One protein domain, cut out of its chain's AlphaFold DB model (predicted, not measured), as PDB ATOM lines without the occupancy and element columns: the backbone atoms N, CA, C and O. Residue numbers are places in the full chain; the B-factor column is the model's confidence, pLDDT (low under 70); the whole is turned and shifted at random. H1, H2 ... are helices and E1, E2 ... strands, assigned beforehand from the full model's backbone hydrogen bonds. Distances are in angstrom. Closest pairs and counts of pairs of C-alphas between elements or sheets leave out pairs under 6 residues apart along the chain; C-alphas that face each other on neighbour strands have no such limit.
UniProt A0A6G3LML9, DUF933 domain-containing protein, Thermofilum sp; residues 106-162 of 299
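AT A GLANCE: This is residues 106 to 162 of the 299 residues of the protein "DUF933 domain-containing protein" of Thermofilum sp (UniProt A0A6G3LML9). A small three-stranded sheet has helices H1 and H2 side by side over one face, two layers, and its other face bare. The 57 printed residues include E1, E2, H1, E3, H2 in that order; the mixed sheet runs E1 E3 E2, and the class is mixed helices and strands. It is compact, radius of gyration of the C-alphas 9.9 A, spanning 27 by 19 by 18 A.

HOW THE PARTS SIT: Start at E1, residues 106 to 111, antiparallel to E3, residues 143 to 151; N 108 and O 146, 2.9 A apart, are within hydrogen-bond range. E3 bends by 101 degrees at residue 148. E2, residues 117 to 123, is parallel to E3, with N 120 and O 145 in range at 2.8 A. H1, residues 128 to 137, has a height over the sheet of 9.4 A; E2, H1, E3 form a strand-helix-strand unit, parallel neighbours with a helix between, its crossover left-handed. H2, residues 153 to 161, is on the same face; it touches H1, closest C-alphas Val 131 and Leu 153, 6.7 A. O i to N i+4 pairs are within range throughout H1, and 4 of 5 in H2.

IN THESE COORDINATES: Find C-alpha 106 at (71.124, 14.272, 87.288), where E1 begins its 16.3 A; E3 measures 16.4 A, E2 and H1 14.5 A each. H2, 13.3 A, ends at C-alpha 161 (80.447, 5.391, 83.411).

THE WHOLE: Look for the farthest C-alphas, Ala 113 and Asn 125, 28.6 A apart. The printed part has no cut, its four links are tight, and no printed residue is under 70 in pLDDT.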
ATOM      1  N   ILE A 106      71.000  15.046  88.522       85.12
ATOM      2  CA  ILE A 106      71.124  14.272  87.288       85.12
ATOM      3  C   ILE A 106      72.242  14.908  86.479       85.12
ATOM      4  O   ILE A 106      72.164  16.090  86.135       85.12
ATOM      5  N   VAL A 107      73.269  14.117  86.182       90.38
ATOM      6  CA  VAL A 107      74.447  14.560  85.446       90.38
ATOM      7  C   VAL A 107      74.481  13.863  84.091       90.38
ATOM      8  O   VAL A 107      74.466  12.637  83.995       90.38
ATOM      9  N   GLU A 108      74.536  14.657  83.026       90.88
ATOM     10  CA  GLU A 108      74.696  14.181  81.655       90.88
ATOM     11  C   GLU A 108      76.013  14.698  81.080       90.88
ATOM     12  O   GLU A 108      76.243  15.910  81.009       90.88
ATOM     13  N   ILE A 109      76.870  13.779  80.636       93.44
ATOM     14  CA  ILE A 109      78.168  14.103  80.040       93.44
ATOM     15  C   ILE A 109      78.120  13.819  78.539       93.44
ATOM     16  O   ILE A 109      78.086  12.675  78.092       93.44
ATOM     17  N   GLU A 110      78.160  14.884  77.744       94.12
ATOM     18  CA  GLU A 110      78.227  14.828  76.286       94.12
ATOM     19  C   GLU A 110      79.675  15.062  75.835       94.12
ATOM     20  O   GLU A 110      80.159  16.198  75.827       94.12
ATOM     21  N   LYS A 111      80.384  13.987  75.467       94.44
ATOM     22  CA  LYS A 111      81.774  14.059  74.980       94.44
ATOM     23  C   LYS A 111      81.841  14.758  73.619       94.44
ATOM     24  O   LYS A 111      80.995  14.538  72.753       94.44
ATOM     25  N   ARG A 112      82.868  15.587  73.416       95.19
ATOM     26  CA  ARG A 112      83.091  16.390  72.202       95.19
ATOM     27  C   ARG A 112      84.477  16.151  71.619       95.19
ATOM     28  O   ARG A 112      85.361  15.641  72.292       95.19
ATOM     29  N   ALA A 113      84.669  16.552  70.365       92.56
ATOM     30  CA  ALA A 113      85.974  16.480  69.712       92.56
ATOM     31  C   ALA A 113      86.919  17.619  70.136       92.56
ATOM     32  O   ALA A 113      88.124  17.412  70.193       92.56
ATOM     33  N   THR A 114      86.387  18.812  70.421       94.19
ATOM     34  CA  THR A 114      87.145  20.023  70.785       94.19
ATOM     35  C   THR A 114      86.311  20.932  71.704       94.19
ATOM     36  O   THR A 114      85.127  20.673  71.937       94.19
ATOM     37  N   GLY A 115      86.913  22.011  72.226       92.81
ATOM     38  CA  GLY A 115      86.199  23.070  72.964       92.81
ATOM     39  C   GLY A 115      86.332  23.029  74.490       92.81
ATOM     40  O   GLY A 115      85.688  23.814  75.176       92.81
ATOM     41  N   GLY A 116      87.183  22.148  75.022       95.06
ATOM     42  CA  GLY A 116      87.394  22.007  76.465       95.06
ATOM     43  C   GLY A 116      86.180  21.428  77.198       95.06
ATOM     44  O   GLY A 116      85.258  20.886  76.585       95.06
ATOM     45  N   VAL A 117      86.198  21.519  78.524       96.81
ATOM     46  CA  VAL A 117      85.083  21.104  79.381       96.81
ATOM     47  C   VAL A 117      84.228  22.326  79.692       96.81
ATOM     48  O   VAL A 117      84.732  23.335  80.179       96.81
ATOM     49  N   THR A 118      82.931  22.233  79.421       96.94
ATOM     50  CA  THR A 118      81.931  23.234  79.813       96.94
ATOM     51  C   THR A 118      80.973  22.605  80.812       96.94
ATOM     52  O   THR A 118      80.431  21.537  80.538       96.94
ATOM     53  N   ILE A 119      80.738  23.266  81.943       96.62
ATOM     54  CA  ILE A 119      79.802  22.806  82.976       96.62
ATOM     55  C   ILE A 119      78.597  23.745  82.987       96.62
ATOM     56  O   ILE A 119      78.760  24.964  83.009       96.62
ATOM     57  N   ILE A 120      77.393  23.179  82.939       96.25
ATOM     58  CA  ILE A 120      76.119  23.899  82.975       96.25
ATOM     59  C   ILE A 120      75.305  23.347  84.148       96.25
ATOM     60  O   ILE A 120      74.800  22.230  84.058       96.25
ATOM     61  N   GLY A 121      75.168  24.131  85.216       94.25
ATOM     62  CA  GLY A 121      74.418  23.778  86.427       94.25
ATOM     63  C   GLY A 121      75.237  23.987  87.701       94.25
ATOM     64  O   GLY A 121      76.294  24.618  87.657       94.25
ATOM     65  N   ASP A 122      74.738  23.468  88.825       94.94
ATOM     66  CA  ASP A 122      75.281  23.744  90.158       94.94
ATOM     67  C   ASP A 122      76.096  22.568  90.718       94.94
ATOM     68  O   ASP A 122      75.661  21.414  90.693       94.94
ATOM     69  N   LEU A 123      77.260  22.881  91.294       94.19
ATOM     70  CA  LEU A 123      78.108  21.940  92.031       94.19
ATOM     71  C   LEU A 123      77.982  22.172  93.546       94.19
ATOM     72  O   LEU A 123      77.857  23.310  94.006       94.19
ATOM     73  N   ILE A 124      78.043  21.098  94.332       94.75
ATOM     74  CA  ILE A 124      78.167  21.114  95.795       94.75
ATOM     75  C   ILE A 124      79.541  20.579  96.169       94.75
ATOM     76  O   ILE A 124      79.936  19.514  95.707       94.75
ATOM     77  N   ASN A 125      80.224  21.284  97.074       93.25
ATOM     78  CA  ASN A 125      81.511  20.869  97.644       93.25
ATOM     79  C   ASN A 125      82.583  20.541  96.586       93.25
ATOM     80  O   ASN A 125      83.497  19.771  96.855       93.25
ATOM     81  N   ALA A 126      82.466  21.123  95.392       93.69
ATOM     82  CA  ALA A 126      83.340  20.879  94.256       93.69
ATOM     83  C   ALA A 126      83.464  22.146  93.409       93.69
ATOM     84  O   ALA A 126      82.517  22.932  93.301       93.69
ATOM     85  N   THR A 127      84.621  22.338  92.786       95.06
ATOM     86  CA  THR A 127      84.875  23.439  91.857       95.06
ATOM     87  C   THR A 127      84.895  22.955  90.410       95.06
ATOM     88  O   THR A 127      85.085  21.776  90.108       95.06
ATOM     89  N   THR A 128      84.773  23.895  89.471       94.75
ATOM     90  CA  THR A 128      84.951  23.623  88.038       94.75
ATOM     91  C   THR A 128      86.318  22.995  87.735       94.75
ATOM     92  O   THR A 128      86.410  22.152  86.849       94.75
ATOM     93  N   GLN A 129      87.379  23.385  88.454       96.19
ATOM     94  CA  GLN A 129      88.723  22.819  88.263       96.19
ATOM     95  C   GLN A 129      88.804  21.363  88.728       96.19
ATOM     96  O   GLN A 129      89.450  20.558  88.055       96.19
ATOM     97  N   ASP A 130      88.112  21.012  89.811       97.00
ATOM     98  CA  ASP A 130      88.060  19.632  90.307       97.00
ATOM     99  C   ASP A 130      87.385  18.721  89.276       97.00
ATOM    100  O   ASP A 130      87.936  17.690  88.899       97.00
ATOM    101  N   VAL A 131      86.257  19.163  88.709       96.88
ATOM    102  CA  VAL A 131      85.555  18.434  87.638       96.88
ATOM    103  C   VAL A 131      86.417  18.293  86.381       96.88
ATOM    104  O   VAL A 131      86.454  17.227  85.768       96.88
ATOM    105  N   ILE A 132      87.126  19.352  85.974       97.06
ATOM    106  CA  ILE A 132      88.044  19.289  84.825       97.06
ATOM    107  C   ILE A 132      89.163  18.273  85.079       97.06
ATOM    108  O   ILE A 132      89.538  17.544  84.161       97.06
ATOM    109  N   SER A 133      89.703  18.242  86.297       97.56
ATOM    110  CA  SER A 133      90.788  17.335  86.681       97.56
ATOM    111  C   SER A 133      90.309  15.885  86.671       97.56
ATOM    112  O   SER A 133      90.895  15.073  85.957       97.56
ATOM    113  N   LEU A 134      89.169  15.606  87.308       97.00
ATOM    114  CA  LEU A 134      88.506  14.301  87.295       97.00
ATOM    115  C   LEU A 134      88.261  13.801  85.861       97.00
ATOM    116  O   LEU A 134      88.662  12.702  85.491       97.00
ATOM    117  N   LEU A 135      87.657  14.624  84.998       96.50
ATOM    118  CA  LEU A 135      87.394  14.224  83.610       96.50
ATOM    119  C   LEU A 135      88.681  13.912  82.837       96.50
ATOM    120  O   LEU A 135      88.699  12.985  82.027       96.50
ATOM    121  N   ARG A 136      89.772  14.645  83.092       96.19
ATOM    122  CA  ARG A 136      91.075  14.386  82.464       96.19
ATOM    123  C   ARG A 136      91.709  13.082  82.931       96.19
ATOM    124  O   ARG A 136      92.324  12.421  82.099       96.19
ATOM    125  N   GLU A 137      91.544  12.697  84.195       96.62
ATOM    126  CA  GLU A 137      91.990  11.390  84.706       96.62
ATOM    127  C   GLU A 137      91.315  10.239  83.944       96.62
ATOM    128  O   GLU A 137      91.957   9.250  83.594       96.62
ATOM    129  N   TYR A 138      90.057  10.436  83.544       95.44
ATOM    130  CA  TYR A 138      89.310   9.534  82.666       95.44
ATOM    131  C   TYR A 138      89.553   9.757  81.158       95.44
ATOM    132  O   TYR A 138      88.825   9.220  80.319       95.44
ATOM    133  N   ASN A 139      90.585  10.522  80.784       95.81
ATOM    134  CA  ASN A 139      90.941  10.877  79.402       95.81
ATOM    135  C   ASN A 139      89.831  11.622  78.626       95.81
ATOM    136  O   ASN A 139      89.737  11.537  77.399       95.81
ATOM    137  N   ILE A 140      88.979  12.376  79.325       96.12
ATOM    138  CA  ILE A 140      87.925  13.221  78.750       96.12
ATOM    139  C   ILE A 140      88.388  14.681  78.784       96.12
ATOM    140  O   ILE A 140      88.244  15.395  79.772       96.12
ATOM    141  N   TYR A 141      88.931  15.154  77.662       96.25
ATOM    142  CA  TYR A 141      89.457  16.522  77.542       96.25
ATOM    143  C   TYR A 141      88.420  17.543  77.052       96.25
ATOM    144  O   TYR A 141      88.586  18.754  77.237       96.25
ATOM    145  N   HIS A 142      87.362  17.064  76.398       97.06
ATOM    146  CA  HIS A 142      86.362  17.885  75.728       97.06
ATOM    147  C   HIS A 142      84.961  17.324  75.992       97.06
ATOM    148  O   HIS A 142      84.646  16.215  75.558       97.06
ATOM    149  N   ALA A 143      84.118  18.072  76.706       96.88
ATOM    150  CA  ALA A 143      82.765  17.638  77.056       96.88
ATOM    151  C   ALA A 143      81.857  18.809  77.456       96.88
ATOM    152  O   ALA A 143      82.334  19.830  77.951       96.88
ATOM    153  N   ILE A 144      80.543  18.641  77.298       96.88
ATOM    154  CA  ILE A 144      79.564  19.394  78.091       96.88
ATOM    155  C   ILE A 144      79.068  18.504  79.220       96.88
ATOM    156  O   ILE A 144      78.530  17.430  78.967       96.88
ATOM    157  N   VAL A 145      79.176  19.006  80.443       95.81
ATOM    158  CA  VAL A 145      78.552  18.445  81.637       95.81
ATOM    159  C   VAL A 145      77.292  19.254  81.930       95.81
ATOM    160  O   VAL A 145      77.377  20.450  82.213       95.81
ATOM    161  N   ARG A 146      76.116  18.633  81.829       95.69
ATOM    162  CA  ARG A 146      74.834  19.244  82.206       95.69
ATOM    163  C   ARG A 146      74.385  18.665  83.534       95.69
ATOM    164  O   ARG A 146      74.279  17.451  83.657       95.69
ATOM    165  N   ILE A 147      74.113  19.535  84.494       93.31
ATOM    166  CA  ILE A 147      73.701  19.172  85.844       93.31
ATOM    167  C   ILE A 147      72.295  19.721  86.071       93.31
ATOM    168  O   ILE A 147      72.057  20.925  85.958       93.31
ATOM    169  N   GLN A 148      71.356  18.836  86.394       89.00
ATOM    170  CA  GLN A 148      70.044  19.208  86.917       89.00
ATOM    171  C   GLN A 148      70.029  18.952  88.419       89.00
ATOM    172  O   GLN A 148      70.229  17.818  88.840       89.00
ATOM    173  N   GLY A 149      69.767  19.983  89.220       88.62
ATOM    174  CA  GLY A 149      69.925  19.908  90.671       88.62
ATOM    175  C   GLY A 149      71.333  20.320  91.086       88.62
ATOM    176  O   GLY A 149      71.917  21.206  90.468       88.62
ATOM    177  N   LYS A 150      71.856  19.704  92.146       91.00
ATOM    178  CA  LYS A 150      73.136  20.094  92.741       91.00
ATOM    179  C   LYS A 150      74.063  18.887  92.901       91.00
ATOM    180  O   LYS A 150      73.786  18.048  93.756       91.00
ATOM    181  N   ALA A 151      75.113  18.803  92.083       92.75
ATOM    182  CA  ALA A 151      75.958  17.608  91.966       92.75
ATOM    183  C   ALA A 151      77.240  17.676  92.808       92.75
ATOM    184  O   ALA A 151      77.871  18.731  92.885       92.75
ATOM    185  N   THR A 152      77.652  16.556  93.398       94.19
ATOM    186  CA  THR A 152      78.992  16.349  93.977       94.19
ATOM    187  C   THR A 152      79.976  15.834  92.918       94.19
ATOM    188  O   THR A 152      79.578  15.569  91.785       94.19
ATOM    189  N   LEU A 153      81.267  15.685  93.254       94.12
ATOM    190  CA  LEU A 153      82.229  15.022  92.355       94.12
ATOM    191  C   LEU A 153      81.856  13.562  92.086       94.12
ATOM    192  O   LEU A 153      81.978  13.134  90.941       94.12
ATOM    193  N   ASP A 154      81.343  12.852  93.091       90.25
ATOM    194  CA  ASP A 154      80.898  11.461  92.952       90.25
ATOM    195  C   ASP A 154      79.773  11.345  91.909       90.25
ATOM    196  O   ASP A 154      79.846  10.505  91.017       90.25
ATOM    197  N   ASP A 155      78.798  12.269  91.919       90.19
ATOM    198  CA  ASP A 155      77.729  12.310  90.905       90.19
ATOM    199  C   ASP A 155      78.292  12.509  89.478       90.19
ATOM    200  O   ASP A 155      77.743  11.995  88.495       90.19
ATOM    201  N   ILE A 156      79.380  13.283  89.337       92.69
ATOM    202  CA  ILE A 156      80.061  13.475  88.048       92.69
ATOM    203  C   ILE A 156      80.798  12.203  87.636       92.69
ATOM    204  O   ILE A 156      80.690  11.793  86.480       92.69
ATOM    205  N   GLU A 157      81.551  11.603  88.557       91.31
ATOM    206  CA  GLU A 157      82.295  10.368  88.322       91.31
ATOM    207  C   GLU A 157      81.355   9.242  87.886       91.31
ATOM    208  O   GLU A 157      81.571   8.607  86.852       91.31
ATOM    209  N   ASP A 158      80.233   9.081  88.581       87.00
ATOM    210  CA  ASP A 158      79.200   8.111  88.243       87.00
ATOM    211  C   ASP A 158      78.673   8.292  86.817       87.00
ATOM    212  O   ASP A 158      78.536   7.315  86.066       87.00
ATOM    213  N   ALA A 159      78.448   9.542  86.404       89.38
ATOM    214  CA  ALA A 159      77.967   9.876  85.070       89.38
ATOM    215  C   ALA A 159      78.984   9.599  83.951       89.38
ATOM    216  O   ALA A 159      78.572   9.418  82.800       89.38
ATOM    217  N   ILE A 160      80.288   9.503  84.249       90.38
ATOM    218  CA  ILE A 160      81.319   9.113  83.264       90.38
ATOM    219  C   ILE A 160      81.073   7.687  82.770       90.38
ATOM    220  O   ILE A 160      81.217   7.400  81.576       90.38
ATOM    221  N   PHE A 161      80.688   6.804  83.686       82.88
ATOM    222  CA  PHE A 161      80.447   5.391  83.411       82.88
ATOM    223  C   PHE A 161      79.011   5.098  82.937       82.88
ATOM    224  O   PHE A 161      78.710   3.976  82.522       82.88
ATOM    225  N   GLY A 162      78.130   6.101  82.960       77.19
ATOM    226  CA  GLY A 162      76.754   6.039  82.473       77.19
ATOM    227  C   GLY A 162      75.734   6.409  83.547       77.19
ATOM    228  O   GLY A 162      75.979   6.248  84.738       77.19
TER     229      GLY A 162